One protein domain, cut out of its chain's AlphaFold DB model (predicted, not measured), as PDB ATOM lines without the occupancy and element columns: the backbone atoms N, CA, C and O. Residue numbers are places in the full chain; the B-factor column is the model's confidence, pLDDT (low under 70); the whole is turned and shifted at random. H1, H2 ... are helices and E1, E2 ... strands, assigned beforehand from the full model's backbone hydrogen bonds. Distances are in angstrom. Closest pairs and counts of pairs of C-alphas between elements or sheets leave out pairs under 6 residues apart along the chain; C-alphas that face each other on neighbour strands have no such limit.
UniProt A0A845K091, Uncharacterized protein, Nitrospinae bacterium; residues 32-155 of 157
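AT A GLANCE: This is residues 32 to 155 of the 157 residues of an uncharacterized protein of Nitrospinae bacterium (UniProt A0A845K091). A twisted sheet of four strands has two helices, H1 and H4, over one face and no named helix on the other. The short helices H2, H3 and H5 lie beyond the sheet, and H6 lies far out to one side, joined to the body by stretches with no named element; Glu 92 in H6 is at one end of the longest distance. The printed part has 124 residues, with six named helices followed by four named strands. The sheet is mixed, in the order E1 E2 E3 E4, and the class is mixed, helices and strands. The whole is compact, with a radius of gyration of the C-alphas of 14.4 A and spans of 44 by 37 by 23 A.

HOW THE PARTS SIT: H1, residues 32 to 44, is on the sheet of E1, residues 110 to 113, E2, residues 123 to 129, E3, residues 134 to 140, and E4, residues 149 to 154. Its height over the sheet is 8.5 A, and it lies over E3 and, only just, over E2, on which 3 of its C-alphas fall. It runs along the strands, at 25 degrees to E3 on the local plane; its closest C-alphas to E3 are those of Leu 34 and Gly 139, 5.8 A apart. H2, residues 47 to 50, and H3, residues 55 to 58, are close but not clearly touching, with their closest C-alphas, those of Leu 50 and Lys 56, 6.5 A apart. H4, residues 64 to 71, is on the same face as H1, over E2 at a height over the sheet of 7.2 A; its closest C-alphas to E2 are those of Glu 65 and Gly 128, 4.1 A apart. H5, residues 74 to 77, is close but not clearly touching to H4, with the C-alphas of Trp 70 and Gly 76, the closest, 5.5 A apart. H6, residues 91 to 99, touches no helix and is not on the sheet. E1 and E2 are parallel, with N 124 and O 110 at 2.8 A. E2, E3 and E4 form a meander, each strand the antiparallel neighbour of the one before: N 125 and O 138 are 2.8 A apart, and N 137 and O 151 are 2.8 A apart. In H1, H4 and H6 every O i to N i+4 pair is within hydrogen-bond range; H2, H3 and H5 are too short for such a pair.

IN THESE COORDINATES: H1 begins at C-alpha 32 (111.163, 97.584, 99.966) and is 18.5 A long. H4 measures 10.5 A and H6 12.5 A. E2 is 19.4 A, E3 19.2 A and E4 17.2 A long, with E4 ending at C-alpha 154 (98.350, 101.419, 118.426).

THE WHOLE: The C-alphas farthest apart, those of Glu 92 and Ile 131, are 43.9 A apart. The link from H5 to H6 is long, with 13 residues. The printed part has no cut, and no printed residue is under 70 in pLDDT.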
ATOM      1  N   PRO A  32     110.191  96.955  99.068       90.50
ATOM      2  CA  PRO A  32     111.163  97.584  99.966       90.50
ATOM      3  C   PRO A  32     110.896  99.081 100.176       90.50
ATOM      4  O   PRO A  32     110.924  99.546 101.312       90.50
ATOM      5  N   GLU A  33     110.548  99.814  99.117       92.69
ATOM      6  CA  GLU A  33     110.242 101.247  99.209       92.69
ATOM      7  C   GLU A  33     108.949 101.527  99.990       92.69
ATOM      8  O   GLU A  33     108.921 102.431 100.821       92.69
ATOM      9  N   LEU A  34     107.888 100.731  99.793       94.56
ATOM     10  CA  LEU A  34     106.657 100.882 100.580       94.56
ATOM     11  C   LEU A  34     106.924 100.589 102.060       94.56
ATOM     12  O   LEU A  34     106.516 101.364 102.918       94.56
ATOM     13  N   ASN A  35     107.672  99.527 102.372       93.12
ATOM     14  CA  ASN A  35     108.073  99.234 103.749       93.12
ATOM     15  C   ASN A  35     108.910 100.366 104.364       93.12
ATOM     16  O   ASN A  35     108.713 100.707 105.532       93.12
ATOM     17  N   GLN A  36     109.816 100.974 103.591       93.25
ATOM     18  CA  GLN A  36     110.602 102.122 104.040       93.25
ATOM     19  C   GLN A  36     109.696 103.322 104.338       93.25
ATOM     20  O   GLN A  36     109.778 103.876 105.434       93.25
ATOM     21  N   ALA A  37     108.780 103.678 103.437       95.19
ATOM     22  CA  ALA A  37     107.816 104.754 103.664       95.19
ATOM     23  C   ALA A  37     106.946 104.494 104.911       95.19
ATOM     24  O   ALA A  37     106.814 105.372 105.765       95.19
ATOM     25  N   VAL A  38     106.443 103.267 105.096       95.38
ATOM     26  CA  VAL A  38     105.707 102.875 106.313       95.38
ATOM     27  C   VAL A  38     106.576 103.019 107.566       95.38
ATOM     28  O   VAL A  38     106.096 103.488 108.599       95.38
ATOM     29  N   SER A  39     107.861 102.662 107.494       94.06
ATOM     30  CA  SER A  39     108.789 102.812 108.619       94.06
ATOM     31  C   SER A  39     109.003 104.278 109.007       94.06
ATOM     32  O   SER A  39     109.118 104.580 110.195       94.06
ATOM     33  N   VAL A  40     108.973 105.192 108.032       95.12
ATOM     34  CA  VAL A  40     109.046 106.636 108.276       95.12
ATOM     35  C   VAL A  40     107.782 107.113 108.994       95.12
ATOM     36  O   VAL A  40     107.891 107.782 110.018       95.12
ATOM     37  N   VAL A  41     106.588 106.701 108.547       95.62
ATOM     38  CA  VAL A  41     105.329 107.027 109.251       95.62
ATOM     39  C   VAL A  41     105.348 106.479 110.682       95.62
ATOM     40  O   VAL A  41     104.941 107.159 111.627       95.62
ATOM     41  N   ARG A  42     105.878 105.266 110.880       95.38
ATOM     42  CA  ARG A  42     106.039 104.665 112.209       95.38
ATOM     43  C   ARG A  42     107.018 105.435 113.090       95.38
ATOM     44  O   ARG A  42     106.775 105.579 114.283       95.38
ATOM     45  N   TYR A  43     108.108 105.934 112.516       93.88
ATOM     46  CA  TYR A  43     109.050 106.797 113.219       93.88
ATOM     47  C   TYR A  43     108.377 108.106 113.643       93.88
ATOM     48  O   TYR A  43     108.441 108.465 114.816       93.88
ATOM     49  N   MET A  44     107.683 108.775 112.719       94.12
ATOM     50  CA  MET A  44     107.031 110.067 112.961       94.12
ATOM     51  C   MET A  44     105.886 109.982 113.975       94.12
ATOM     52  O   MET A  44     105.711 110.895 114.776       94.12
ATOM     53  N   SER A  45     105.142 108.875 113.983       94.88
ATOM     54  CA  SER A  45     104.047 108.627 114.934       94.88
ATOM     55  C   SER A  45     104.510 108.085 116.293       94.88
ATOM     56  O   SER A  45     103.685 107.863 117.177       94.88
ATOM     57  N   ALA A  46     105.812 107.861 116.495       93.38
ATOM     58  CA  ALA A  46     106.324 107.403 117.779       93.38
ATOM     59  C   ALA A  46     106.255 108.526 118.825       93.38
ATOM     60  O   ALA A  46     106.715 109.639 118.572       93.38
ATOM     61  N   ASP A  47     105.792 108.212 120.038       92.44
ATOM     62  CA  ASP A  47     105.651 109.176 121.145       92.44
ATOM     63  C   ASP A  47     106.915 110.030 121.376       92.44
ATOM     64  O   ASP A  47     106.851 111.256 121.494       92.44
ATOM     65  N   ARG A  48     108.099 109.401 121.339       91.50
ATOM     66  CA  ARG A  48     109.387 110.102 121.464       91.50
ATOM     67  C   ARG A  48     109.565 111.206 120.417       91.50
ATOM     68  O   ARG A  48     110.161 112.232 120.741       91.50
ATOM     69  N   GLN A  49     109.125 110.976 119.182       91.75
ATOM     70  CA  GLN A  49     109.220 111.970 118.115       91.75
ATOM     71  C   GLN A  49     108.131 113.019 118.264       91.75
ATOM     72  O   GLN A  49     108.446 114.203 118.255       91.75
ATOM     73  N   LEU A  50     106.889 112.613 118.532       92.81
ATOM     74  CA  LEU A  50     105.774 113.539 118.732       92.81
ATOM     75  C   LEU A  50     106.057 114.572 119.832       92.81
ATOM     76  O   LEU A  50     105.797 115.757 119.629       92.81
ATOM     77  N   LYS A  51     106.685 114.162 120.942       92.06
ATOM     78  CA  LYS A  51     107.131 115.050 122.038       92.06
ATOM     79  C   LYS A  51     108.160 116.109 121.628       92.06
ATOM     80  O   LYS A  51     108.351 117.077 122.354       92.06
ATOM     81  N   ARG A  52     108.852 115.917 120.503       90.31
ATOM     82  CA  ARG A  52     109.843 116.854 119.945       90.31
ATOM     83  C   ARG A  52     109.254 117.766 118.872       90.31
ATOM     84  O   ARG A  52     109.971 118.604 118.336       90.31
ATOM     85  N   THR A  53     107.979 117.590 118.549       91.38
ATOM     86  CA  THR A  53     107.263 118.383 117.550       91.38
ATOM     87  C   THR A  53     106.189 119.238 118.208       91.38
ATOM     88  O   THR A  53     105.931 119.138 119.407       91.38
ATOM     89  N   THR A  54     105.512 120.055 117.407       91.75
ATOM     90  CA  THR A  54     104.386 120.867 117.875       91.75
ATOM     91  C   THR A  54     103.106 120.065 118.091       91.75
ATOM     92  O   THR A  54     102.166 120.601 118.671       91.75
ATOM     93  N   PHE A  55     103.071 118.781 117.702       93.94
ATOM     94  CA  PHE A  55     101.880 117.939 117.821       93.94
ATOM     95  C   PHE A  55     101.316 117.935 119.241       93.94
ATOM     96  O   PHE A  55     100.148 118.246 119.430       93.94
ATOM     97  N   LYS A  56     102.150 117.669 120.256       91.62
ATOM     98  CA  LYS A  56     101.707 117.608 121.659       91.62
ATOM     99  C   LYS A  56     101.273 118.959 122.233       91.62
ATOM    100  O   LYS A  56     100.526 118.985 123.204       91.62
ATOM    101  N   SER A  57     101.726 120.069 121.653       90.25
ATOM    102  CA  SER A  57     101.274 121.409 122.041       90.25
ATOM    103  C   SER A  57      99.921 121.752 121.421       90.25
ATOM    104  O   SER A  57      99.106 122.399 122.070       90.25
ATOM    105  N   SER A  58      99.679 121.317 120.183       91.31
ATOM    106  CA  SER A  58      98.403 121.512 119.486       91.31
ATOM    107  C   SER A  58      97.325 120.520 119.938       91.31
ATOM    108  O   SER A  58      96.159 120.890 120.018       91.31
ATOM    109  N   TYR A  59      97.725 119.290 120.269       92.81
ATOM    110  CA  TYR A  59      96.858 118.162 120.608       92.81
ATOM    111  C   TYR A  59      97.409 117.408 121.836       92.81
ATOM    112  O   TYR A  59      98.080 116.378 121.691       92.81
ATOM    113  N   PRO A  60      97.168 117.905 123.066       89.44
ATOM    114  CA  PRO A  60      97.700 117.286 124.286       89.44
ATOM    115  C   PRO A  60      97.309 115.806 124.442       89.44
ATOM    116  O   PRO A  60      98.172 114.958 124.684       89.44
ATOM    117  N   GLU A  61      96.036 115.493 124.185       89.25
ATOM    118  CA  GLU A  61      95.441 114.146 124.250       89.25
ATOM    119  C   GLU A  61      95.391 113.446 122.878       89.25
ATOM    120  O   GLU A  61      94.576 112.548 122.659       89.25
ATOM    121  N   GLY A  62      96.238 113.899 121.944       90.44
ATOM    122  CA  GLY A  62      96.071 113.723 120.503       90.44
ATOM    123  C   GLY A  62      95.588 112.349 120.035       90.44
ATOM    124  O   GLY A  62      96.142 111.309 120.411       90.44
ATOM    125  N   THR A  63      94.580 112.344 119.168       96.06
ATOM    126  CA  THR A  63      94.026 111.126 118.568       96.06
ATOM    127  C   THR A  63      94.771 110.708 117.291       96.06
ATOM    128  O   THR A  63      95.503 111.509 116.700       96.06
ATOM    129  N   PRO A  64      94.625 109.446 116.836       96.69
ATOM    130  CA  PRO A  64      95.112 109.036 115.521       96.69
ATOM    131  C   PRO A  64      94.659 109.948 114.371       96.69
ATOM    132  O   PRO A  64      95.470 110.260 113.500       96.69
ATOM    133  N   GLU A  65      93.393 110.369 114.333       96.50
ATOM    134  CA  GLU A  65      92.889 111.271 113.286       96.50
ATOM    135  C   GLU A  65      93.532 112.658 113.364       96.50
ATOM    136  O   GLU A  65      93.966 113.191 112.339       96.50
ATOM    137  N   GLU A  66      93.683 113.205 114.570       96.44
ATOM    138  CA  GLU A  66      94.375 114.477 114.795       96.44
ATOM    139  C   GLU A  66      95.851 114.403 114.395       96.44
ATOM    140  O   GLU A  66      96.388 115.352 113.826       96.44
ATOM    141  N   PHE A  67      96.512 113.262 114.621       95.94
ATOM    142  CA  PHE A  67      97.862 113.033 114.111       95.94
ATOM    143  C   PHE A  67      97.910 113.100 112.589       95.94
ATOM    144  O   PHE A  67      98.780 113.781 112.050       95.94
ATOM    145  N   VAL A  68      96.978 112.445 111.889       96.44
ATOM    146  CA  VAL A  68      96.919 112.518 110.422       96.44
ATOM    147  C   VAL A  68      96.677 113.957 109.968       96.44
ATOM    148  O   VAL A  68      97.388 114.440 109.090       96.44
ATOM    149  N   GLN A  69      95.745 114.676 110.595       95.81
ATOM    150  CA  GLN A  69      95.482 116.083 110.283       95.81
ATOM    151  C   GLN A  69      96.729 116.956 110.481       95.81
ATOM    152  O   GLN A  69      97.088 117.748 109.607       95.81
ATOM    153  N   TRP A  70      97.413 116.798 111.613       95.69
ATOM    154  CA  TRP A  70      98.638 117.528 111.917       95.69
ATOM    155  C   TRP A  70      99.768 117.188 110.943       95.69
ATOM    156  O   TRP A  70     100.460 118.093 110.478       95.69
ATOM    157  N   MET A  71      99.936 115.914 110.593       94.25
ATOM    158  CA  MET A  71     101.006 115.427 109.719       94.25
ATOM    159  C   MET A  71     100.963 116.068 108.325       94.25
ATOM    160  O   MET A  71     102.017 116.306 107.740       94.25
ATOM    161  N   PHE A  72      99.764 116.384 107.825       94.38
ATOM    162  CA  PHE A  72      99.552 117.091 106.555       94.38
ATOM    163  C   PHE A  72      99.338 118.605 106.712       94.38
ATOM    164  O   PHE A  72      99.092 119.299 105.727       94.38
ATOM    165  N   SER A  73      99.446 119.140 107.929       94.06
ATOM    166  CA  SER A  73      99.471 120.586 108.157       94.06
ATOM    167  C   SER A  73     100.830 121.181 107.772       94.06
ATOM    168  O   SER A  73     101.833 120.472 107.685       94.06
ATOM    169  N   LEU A  74     100.902 122.511 107.643       91.75
ATOM    170  CA  LEU A  74     102.173 123.219 107.429       91.75
ATOM    171  C   LEU A  74     103.223 122.884 108.502       91.75
ATOM    172  O   LEU A  74     104.408 122.784 108.196       91.75
ATOM    173  N   MET A  75     102.792 122.681 109.753       91.75
ATOM    174  CA  MET A  75     103.697 122.346 110.855       91.75
ATOM    175  C   MET A  75     104.226 120.914 110.743       91.75
ATOM    176  O   MET A  75     105.398 120.679 111.018       91.75
ATOM    177  N   GLY A  76     103.371 119.971 110.338       90.44
ATOM    178  CA  GLY A  76     103.756 118.576 110.135       90.44
ATOM    179  C   GLY A  76     104.707 118.415 108.954       90.44
ATOM    180  O   GLY A  76     105.746 117.775 109.086       90.44
ATOM    181  N   LEU A  77     104.406 119.064 107.826       89.25
ATOM    182  CA  LEU A  77     105.240 119.021 106.622       89.25
ATOM    183  C   LEU A  77     106.660 119.554 106.860       89.25
ATOM    184  O   LEU A  77     107.611 119.003 106.317       89.25
ATOM    185  N   ALA A  78     106.824 120.567 107.715       89.00
ATOM    186  CA  ALA A  78     108.133 121.147 108.024       89.00
ATOM    187  C   ALA A  78     109.062 120.229 108.843       89.00
ATOM    188  O   ALA A  78     110.260 120.490 108.920       89.00
ATOM    189  N   VAL A  79     108.526 119.182 109.482       89.56
ATOM    190  CA  VAL A  79     109.300 118.249 110.323       89.56
ATOM    191  C   VAL A  79     109.481 116.876 109.682       89.56
ATOM    192  O   VAL A  79     110.022 115.969 110.319       89.56
ATOM    193  N   TRP A  80     109.017 116.699 108.442       88.06
ATOM    194  CA  TRP A  80     109.158 115.435 107.733       88.06
ATOM    195  C   TRP A  80     110.629 115.095 107.482       88.06
ATOM    196  O   TRP A  80     111.430 115.990 107.207       88.06
ATOM    197  N   PRO A  81     111.013 113.808 107.565       89.75
ATOM    198  CA  PRO A  81     112.370 113.415 107.243       89.75
ATOM    199  C   PRO A  81     112.695 113.684 105.770       89.75
ATOM    200  O   PRO A  81     111.794 113.632 104.927       89.75
ATOM    201  N   PRO A  82     113.975 113.928 105.453       90.62
ATOM    202  CA  PRO A  82     114.398 114.279 104.105       90.62
ATOM    203  C   PRO A  82     114.147 113.152 103.101       90.62
ATOM    204  O   PRO A  82     114.101 111.963 103.448       90.62
ATOM    205  N   ILE A  83     114.021 113.544 101.835       91.12
ATOM    206  CA  ILE A  83     113.856 112.620 100.713       91.12
ATOM    207  C   ILE A  83     115.215 112.015 100.347       91.12
ATOM    208  O   ILE A  83     116.206 112.724 100.181       91.12
ATOM    209  N   GLU A  84     115.260 110.695 100.190       88.44
ATOM    210  CA  GLU A  84     116.451 109.963  99.765       88.44
ATOM    211  C   GLU A  84     116.930 110.422  98.384       88.44
ATOM    212  O   GLU A  84     116.191 110.332  97.399       88.44
ATOM    213  N   GLY A  85     118.172 110.909  98.311       85.31
ATOM    214  CA  GLY A  85     118.725 111.443  97.071       85.31
ATOM    215  C   GLY A  85     118.054 112.738  96.604       85.31
ATOM    216  O   GLY A  85     118.227 113.114  95.447       85.31
ATOM    217  N   GLY A  86     117.312 113.431  97.478       82.50
ATOM    218  CA  GLY A  86     116.640 114.701  97.179       82.50
ATOM    219  C   GLY A  86     117.587 115.885  96.947       82.50
ATOM    220  O   GLY A  86     117.137 116.963  96.574       82.50
ATOM    221  N   GLY A  87     118.896 115.698  97.150       83.31
ATOM    222  CA  GLY A  87     119.923 116.718  96.920       83.31
ATOM    223  C   GLY A  87     120.110 117.711  98.070       83.31
ATOM    224  O   GLY A  87     120.968 118.582  97.971       83.31
ATOM    225  N   GLU A  88     119.351 117.568  99.161       84.19
ATOM    226  CA  GLU A  88     119.485 118.391 100.372       84.19
ATOM    227  C   GLU A  88     120.790 118.120 101.135       84.19
ATOM    228  O   GLU A  88     121.325 119.015 101.786       84.19
ATOM    229  N   PHE A  89     121.312 116.895 101.036       88.75
ATOM    230  CA  PHE A  89     122.496 116.430 101.758       88.75
ATOM    231  C   PHE A  89     123.452 115.690 100.817       88.75
ATOM    232  O   PHE A  89     123.039 115.054  99.844       88.75
ATOM    233  N   SER A  90     124.749 115.739 101.120       90.69
ATOM    234  CA  SER A  90     125.743 114.875 100.477       90.69
ATOM    235  C   SER A  90     125.544 113.407 100.874       90.69
ATOM    236  O   SER A  90     124.951 113.084 101.906       90.69
ATOM    237  N   ARG A  91     126.099 112.480 100.083       88.88
ATOM    238  CA  ARG A  91     126.013 111.034 100.367       88.88
ATOM    239  C   ARG A  91     126.625 110.678 101.723       88.88
ATOM    240  O   ARG A  91     126.150 109.772 102.411       88.88
ATOM    241  N   GLU A  92     127.693 111.369 102.100       91.19
ATOM    242  CA  GLU A  92     128.376 111.202 103.375       91.19
ATOM    243  C   GLU A  92     127.499 111.673 104.540       91.19
ATOM    244  O   GLU A  92     127.380 110.953 105.536       91.19
ATOM    245  N   GLU A  93     126.840 112.827 104.409       90.69
ATOM    246  CA  GLU A  93     125.903 113.354 105.408       90.69
ATOM    247  C   GLU A  93     124.689 112.442 105.574       90.69
ATOM    248  O   GLU A  93     124.381 112.045 106.701       90.69
ATOM    249  N   GLU A  94     124.069 112.007 104.472       90.75
ATOM    250  CA  GLU A  94     122.952 111.057 104.521       90.75
ATOM    251  C   GLU A  94     123.349 109.773 105.261       90.75
ATOM    252  O   GLU A  94     122.623 109.277 106.129       90.75
ATOM    253  N   LYS A  95     124.544 109.239 104.977       89.56
ATOM    254  CA  LYS A  95     125.065 108.042 105.650       89.56
ATOM    255  C   LYS A  95     125.245 108.263 107.152       89.56
ATOM    256  O   LYS A  95     125.000 107.340 107.931       89.56
ATOM    257  N   MET A  96     125.673 109.450 107.573       91.56
ATOM    258  CA  MET A  96     125.812 109.788 108.992       91.56
ATOM    259  C   MET A  96     124.448 109.960 109.671       91.56
ATOM    260  O   MET A  96     124.255 109.434 110.765       91.56
ATOM    261  N   MET A  97     123.476 110.586 109.008       90.06
ATOM    262  CA  MET A  97     122.104 110.736 109.514       90.06
ATOM    263  C   MET A  97     121.395 109.382 109.661       90.06
ATOM    264  O   MET A  97     120.743 109.112 110.669       90.06
ATOM    265  N   ARG A  98     121.599 108.458 108.716       88.06
ATOM    266  CA  ARG A  98     121.081 107.086 108.845       88.06
ATOM    267  C   ARG A  98     121.684 106.358 110.047       88.06
ATOM    268  O   ARG A  98     120.972 105.642 110.747       88.06
ATOM    269  N   LYS A  99     122.974 106.568 110.343       90.19
ATOM    270  CA  LYS A  99     123.629 105.995 111.537       90.19
ATOM    271  C   LYS A  99     123.070 106.541 112.851       90.19
ATOM    272  O   LYS A  99     123.103 105.823 113.847       90.19
ATOM    273  N   THR A 100     122.559 107.773 112.876       86.88
ATOM    274  CA  THR A 100     121.905 108.341 114.069       86.88
ATOM    275  C   THR A 100     120.448 107.893 114.220       86.88
ATOM    276  O   THR A 100     119.793 108.245 115.203       86.88
ATOM    277  N   GLY A 101     119.948 107.072 113.290       85.12
ATOM    278  CA  GLY A 101     118.596 106.523 113.317       85.12
ATOM    279  C   GLY A 101     117.536 107.463 112.749       85.12
ATOM    280  O   GLY A 101     116.354 107.250 113.022       85.12
ATOM    281  N   LEU A 102     117.926 108.497 111.992       86.94
ATOM    282  CA  LEU A 102     116.979 109.288 111.210       86.94
ATOM    283  C   LEU A 102     116.617 108.514 109.929       86.94
ATOM    284  O   LEU A 102     117.518 108.177 109.151       86.94
ATOM    285  N   PRO A 103     115.330 108.200 109.698       91.06
ATOM    286  CA  PRO A 103     114.915 107.560 108.461       91.06
ATOM    287  C   PRO A 103     114.888 108.578 107.315       91.06
ATOM    288  O   PRO A 103     114.769 109.775 107.543       91.06
ATOM    289  N   PHE A 104     114.963 108.089 106.081       92.25
ATOM    290  CA  PHE A 104     114.791 108.899 104.874       92.25
ATOM    291  C   PHE A 104     113.545 108.434 104.142       92.25
ATOM    292  O   PHE A 104     113.282 107.225 104.064       92.25
ATOM    293  N   PHE A 105     112.795 109.388 103.604       93.25
ATOM    294  CA  PHE A 105     111.616 109.085 102.819       93.25
ATOM    295  C   PHE A 105     112.018 108.673 101.393       93.25
ATOM    296  O   PHE A 105     112.831 109.361 100.774       93.25
ATOM    297  N   PRO A 106     111.514 107.549 100.858       93.44
ATOM    298  CA  PRO A 106     111.910 107.084  99.533       93.44
ATOM    299  C   PRO A 106     111.351 108.009  98.441       93.44
ATOM    300  O   PRO A 106     110.164 108.323  98.432       93.44
ATOM    301  N   SER A 107     112.196 108.413  97.491       90.00
ATOM    302  CA  SER A 107     111.866 109.399  96.445       90.00
ATOM    303  C   SER A 107     110.788 108.952  95.447       90.00
ATOM    304  O   SER A 107     110.171 109.793  94.800       90.00
ATOM    305  N   GLY A 108     110.536 107.644  95.333       91.19
ATOM    306  CA  GLY A 108     109.542 107.058  94.427       91.19
ATOM    307  C   GLY A 108     108.163 106.799  95.043       91.19
ATOM    308  O   GLY A 108     107.308 106.213  94.379       91.19
ATOM    309  N   VAL A 109     107.935 107.180  96.303       95.38
ATOM    310  CA  VAL A 109     106.671 106.938  97.011       95.38
ATOM    311  C   VAL A 109     106.083 108.271  97.433       95.38
ATOM    312  O   VAL A 109     106.789 109.114  97.964       95.38
ATOM    313  N   SER A 110     104.786 108.467  97.233       95.44
ATOM    314  CA  SER A 110     104.065 109.603  97.810       95.44
ATOM    315  C   SER A 110     103.466 109.251  99.168       95.44
ATOM    316  O   SER A 110     103.092 108.107  99.401       95.44
ATOM    317  N   ILE A 111     103.302 110.233 100.053       95.31
ATOM    318  CA  ILE A 111     102.473 110.076 101.253       95.31
ATOM    319  C   ILE A 111     101.192 110.896 101.124       95.31
ATOM    320  O   ILE A 111     101.227 112.054 100.699       95.31
ATOM    321  N   VAL A 112     100.058 110.289 101.474       96.19
ATOM    322  CA  VAL A 112      98.736 110.926 101.431       96.19
ATOM    323  C   VAL A 112      97.899 110.562 102.651       96.19
ATOM    324  O   VAL A 112      98.154 109.569 103.337       96.19
ATOM    325  N   GLY A 113      96.917 111.406 102.955       95.44
ATOM    326  CA  GLY A 113      96.044 111.243 104.110       95.44
ATOM    327  C   GLY A 113      94.673 110.737 103.707       95.44
ATOM    328  O   GLY A 113      94.136 111.154 102.685       95.44
ATOM    329  N   GLN A 114      94.080 109.914 104.570       92.12
ATOM    330  CA  GLN A 114      92.689 109.449 104.515       92.12
ATOM    331  C   GLN A 114      92.344 108.509 103.358       92.12
ATOM    332  O   GLN A 114      91.862 107.410 103.620       92.12
ATOM    333  N   ASN A 115      92.578 108.906 102.108       95.00
ATOM    334  CA  ASN A 115      92.237 108.132 100.916       95.00
ATOM    335  C   ASN A 115      93.399 108.119  99.912       95.00
ATOM    336  O   ASN A 115      94.191 109.065  99.902       95.00
ATOM    337  N   PRO A 116      93.495 107.077  99.063       96.56
ATOM    338  CA  PRO A 116      94.398 107.091  97.922       96.56
ATOM    339  C   PRO A 116      94.128 108.297  97.024       96.56
ATOM    340  O   PRO A 116      92.976 108.636  96.747       96.56
ATOM    341  N   ASP A 117      95.199 108.926  96.564       96.62
ATOM    342  CA  ASP A 117      95.158 110.007  95.587       96.62
ATOM    343  C   ASP A 117      95.365 109.411  94.191       96.62
ATOM    344  O   ASP A 117      96.409 108.812  93.927       96.62
ATOM    345  N   LEU A 118      94.362 109.536  93.317       95.88
ATOM    346  CA  LEU A 118      94.373 108.929  91.981       95.88
ATOM    347  C   LEU A 118      95.414 109.564  91.050       95.88
ATOM    348  O   LEU A 118      95.857 108.915  90.103       95.88
ATOM    349  N   ASP A 119      95.830 110.800  91.338       95.62
ATOM    350  CA  ASP A 119      96.832 111.520  90.551       95.62
ATOM    351  C   ASP A 119      98.265 111.138  90.960       95.62
ATOM    352  O   ASP A 119      99.242 111.520  90.308       95.62
ATOM    353  N   LYS A 120      98.412 110.362  92.040       92.06
ATOM    354  CA  LYS A 120      99.699 109.871  92.531       92.06
ATOM    355  C   LYS A 120      99.835 108.385  92.232       92.06
ATOM    356  O   LYS A 120      98.915 107.607  92.437       92.06
ATOM    357  N   GLY A 121     101.017 107.979  91.770       93.62
ATOM    358  CA  GLY A 121     101.327 106.570  91.522       93.62
ATOM    359  C   GLY A 121     101.503 105.785  92.826       93.62
ATOM    360  O   GLY A 121     100.603 105.682  93.660       93.62
ATOM    361  N   ARG A 122     102.704 105.238  93.028       96.12
ATOM    362  CA  ARG A 122     103.047 104.508  94.252       96.12
ATOM    363  C   ARG A 122     102.912 105.416  95.475       96.12
ATOM    364  O   ARG A 122     103.505 106.497  95.522       96.12
ATOM    365  N   GLN A 123     102.172 104.966  96.482       97.56
ATOM    366  CA  GLN A 123     101.865 105.802  97.635       97.56
ATOM    367  C   GLN A 123     101.633 105.022  98.922       97.56
ATOM    368  O   GLN A 123     101.285 103.845  98.914       97.56
ATOM    369  N   VAL A 124     101.806 105.718 100.038       97.38
ATOM    370  CA  VAL A 124     101.379 105.285 101.359       97.38
ATOM    371  C   VAL A 124     100.254 106.201 101.830       97.38
ATOM    372  O   VAL A 124     100.429 107.415 101.931       97.38
ATOM    373  N   VAL A 125      99.107 105.603 102.132       98.00
ATOM    374  CA  VAL A 125      97.934 106.264 102.698       98.00
ATOM    375  C   VAL A 125      97.959 106.076 104.206       98.00
ATOM    376  O   VAL A 125      98.061 104.951 104.695       98.00
ATOM    377  N   VAL A 126      97.851 107.172 104.952       97.88
ATOM    378  CA  VAL A 126      97.802 107.153 106.418       97.88
ATOM    379  C   VAL A 126      96.405 107.542 106.886       97.88
ATOM    380  O   VAL A 126      95.874 108.585 106.494       97.88
ATOM    381  N   ARG A 127      95.816 106.706 107.742       97.56
ATOM    382  CA  ARG A 127      94.476 106.888 108.307       97.56
ATOM    383  C   ARG A 127      94.512 106.742 109.825       97.56
ATOM    384  O   ARG A 127      95.181 105.859 110.363       97.56
ATOM    385  N   GLY A 128      93.766 107.600 110.510       97.00
ATOM    386  CA  GLY A 128      93.500 107.464 111.937       97.00
ATOM    387  C   GLY A 128      92.251 106.620 112.167       97.00
ATOM    388  O   GLY A 128      91.288 106.723 111.415       97.00
ATOM    389  N   ASN A 129      92.264 105.769 113.190       96.44
ATOM    390  CA  ASN A 129      91.068 105.112 113.703       96.44
ATOM    391  C   ASN A 129      90.952 105.397 115.200       96.44
ATOM    392  O   ASN A 129      91.552 104.707 116.031       96.44
ATOM    393  N   ASP A 130      90.162 106.409 115.537       96.00
ATOM    394  CA  ASP A 130      90.033 106.899 116.908       96.00
ATOM    395  C   ASP A 130      89.291 105.928 117.828       96.00
ATOM    396  O   ASP A 130      89.589 105.874 119.024       96.00
ATOM    397  N   ILE A 131      88.391 105.111 117.272       95.81
ATOM    398  CA  ILE A 131      87.635 104.089 118.010       95.81
ATOM    399  C   ILE A 131      88.580 102.983 118.487       95.81
ATOM    400  O   ILE A 131      88.587 102.622 119.663       95.81
ATOM    401  N   ARG A 132      89.406 102.448 117.580       94.94
ATOM    402  CA  ARG A 132      90.386 101.395 117.891       94.94
ATOM    403  C   ARG A 132      91.683 101.962 118.485       94.94
ATOM    404  O   ARG A 132      92.515 101.183 118.944       94.94
ATOM    405  N   LYS A 133      91.860 103.289 118.480       95.50
ATOM    406  CA  LYS A 133      93.109 104.000 118.817       95.50
ATOM    407  C   LYS A 133      94.304 103.483 118.008       95.50
ATOM    408  O   LYS A 133      95.396 103.274 118.540       95.50
ATOM    409  N   MET A 134      94.078 103.259 116.716       96.94
ATOM    410  CA  MET A 134      95.069 102.711 115.790       96.94
ATOM    411  C   MET A 134      95.419 103.734 114.718       96.94
ATOM    412  O   MET A 134      94.543 104.441 114.223       96.94
ATOM    413  N   LEU A 135      96.686 103.754 114.323       97.31
ATOM    414  CA  LEU A 135      97.101 104.312 113.047       97.31
ATOM    415  C   LEU A 135      97.136 103.175 112.024       97.31
ATOM    416  O   LEU A 135      97.735 102.127 112.279       97.31
ATOM    417  N   ILE A 136      96.469 103.382 110.895       97.88
ATOM    418  CA  ILE A 136      96.378 102.433 109.788       97.88
ATOM    419  C   ILE A 136      97.163 103.026 108.625       97.88
ATOM    420  O   ILE A 136      96.948 104.174 108.236       97.88
ATOM    421  N   VAL A 137      98.092 102.247 108.088       97.81
ATOM    422  CA  VAL A 137      98.983 102.670 107.016       97.81
ATOM    423  C   VAL A 137      98.935 101.650 105.895       97.81
ATOM    424  O   VAL A 137      99.288 100.484 106.075       97.81
ATOM    425  N   GLU A 138      98.499 102.103 104.731       97.62
ATOM    426  CA  GLU A 138      98.252 101.274 103.559       97.62
ATOM    427  C   GLU A 138      99.217 101.670 102.438       97.62
ATOM    428  O   GLU A 138      99.286 102.834 102.057       97.62
ATOM    429  N   GLY A 139      99.980 100.720 101.907       96.81
ATOM    430  CA  GLY A 139     100.869 100.914 100.767       96.81
ATOM    431  C   GLY A 139     100.212 100.454  99.471       96.81
ATOM    432  O   GLY A 139      99.826  99.293  99.351       96.81
ATOM    433  N   TYR A 140     100.144 101.342  98.488       96.62
ATOM    434  CA  TYR A 140      99.578 101.108  97.164       96.62
ATOM    435  C   TYR A 140     100.679 101.184  96.107       96.62
ATOM    436  O   TYR A 140     101.493 102.111  96.096       96.62
ATOM    437  N   LEU A 141     100.696 100.208  95.199       95.25
ATOM    438  CA  LEU A 141     101.480 100.294  93.960       95.25
ATOM    439  C   LEU A 141     100.732 101.093  92.888       95.25
ATOM    440  O   LEU A 141     101.363 101.815  92.123       95.25
ATOM    441  N   ASP A 142      99.405 100.961  92.881       94.00
ATOM    442  CA  ASP A 142      98.443 101.668  92.040       94.00
ATOM    443  C   ASP A 142      97.282 102.127  92.945       94.00
ATOM    444  O   ASP A 142      96.750 101.289  93.683       94.00
ATOM    445  N   PRO A 143      96.894 103.417  92.937       94.88
ATOM    446  CA  PRO A 143      95.775 103.925  93.739       94.88
ATOM    447  C   PRO A 143      94.420 103.271  93.443       94.88
ATOM    448  O   PRO A 143      93.545 103.293  94.306       94.88
ATOM    449  N   ASN A 144      94.223 102.709  92.247       95.06
ATOM    450  CA  ASN A 144      92.960 102.074  91.851       95.06
ATOM    451  C   ASN A 144      92.864 100.603  92.282       95.06
ATOM    452  O   ASN A 144      91.808  99.982  92.149       95.06
ATOM    453  N   ALA A 145      93.965 100.028  92.768       93.06
ATOM    454  CA  ALA A 145      94.030  98.648  93.221       93.06
ATOM    455  C   ALA A 145      93.834  98.540  94.740       93.06
ATOM    456  O   ALA A 145      93.877  99.521  95.480       93.06
ATOM    457  N   SER A 146      93.645  97.314  95.229       94.06
ATOM    458  CA  SER A 146      93.719  97.041  96.668       94.06
ATOM    459  C   SER A 146      95.135  97.305  97.205       94.06
ATOM    460  O   SER A 146      96.109  97.119  96.467       94.06
ATOM    461  N   PRO A 147      95.277  97.702  98.484       95.31
ATOM    462  CA  PRO A 147      96.586  97.972  99.065       95.31
ATOM    463  C   PRO A 147      97.464  96.718  99.034       95.31
ATOM    464  O   PRO A 147      97.063  95.643  99.475       95.31
ATOM    465  N   ALA A 148      98.688  96.878  98.539       93.81
ATOM    466  CA  ALA A 148      99.705  95.831  98.501       93.81
ATOM    467  C   ALA A 148     100.300  95.549  99.893       93.81
ATOM    468  O   ALA A 148     100.854  94.480 100.140       93.81
ATOM    469  N   LEU A 149     100.198  96.518 100.807       93.38
ATOM    470  CA  LEU A 149     100.672  96.427 102.182       93.38
ATOM    471  C   LEU A 149      99.666  97.112 103.105       93.38
ATOM    472  O   LEU A 149      99.255  98.232 102.829       93.38
ATOM    473  N   VAL A 150      99.322  96.490 104.230       95.50
ATOM    474  CA  VAL A 150      98.550  97.138 105.299       95.50
ATOM    475  C   VAL A 150      99.271  96.898 106.613       95.50
ATOM    476  O   VAL A 150      99.589  95.759 106.962       95.50
ATOM    477  N   LYS A 151      99.570  97.975 107.336       95.94
ATOM    478  CA  LYS A 151     100.177  97.932 108.663       95.94
ATOM    479  C   LYS A 151      99.363  98.778 109.620       95.94
ATOM    480  O   LYS A 151      99.018  99.915 109.329       95.94
ATOM    481  N   GLU A 152      99.097  98.208 110.785       96.56
ATOM    482  CA  GLU A 152      98.354  98.868 111.847       96.56
ATOM    483  C   GLU A 152      99.191  98.852 113.122       96.56
ATOM    484  O   GLU A 152      99.812  97.840 113.462       96.56
ATOM    485  N   TRP A 153      99.199  99.956 113.857       96.50
ATOM    486  CA  TRP A 153      99.743  99.974 115.210       96.50
ATOM    487  C   TRP A 153      98.935 100.884 116.115       96.50
ATOM    488  O   TRP A 153      98.296 101.839 115.673       96.50
ATOM    489  N   ARG A 154      98.974 100.577 117.413       95.38
ATOM    490  CA  ARG A 154      98.350 101.419 118.426       95.38
ATOM    491  C   ARG A 154      99.045 102.774 118.439       95.38
ATOM    492  O   ARG A 154     100.272 102.836 118.526       95.38
ATOM    493  N   PHE A 155      98.259 103.837 118.374       92.88
ATOM    494  CA  PHE A 155      98.772 105.187 118.517       92.88
ATOM    495  C   PHE A 155      98.981 105.459 120.008       92.88
ATOM    496  O   PHE A 155      98.024 105.497 120.786       92.88
TER     497      PHE A 155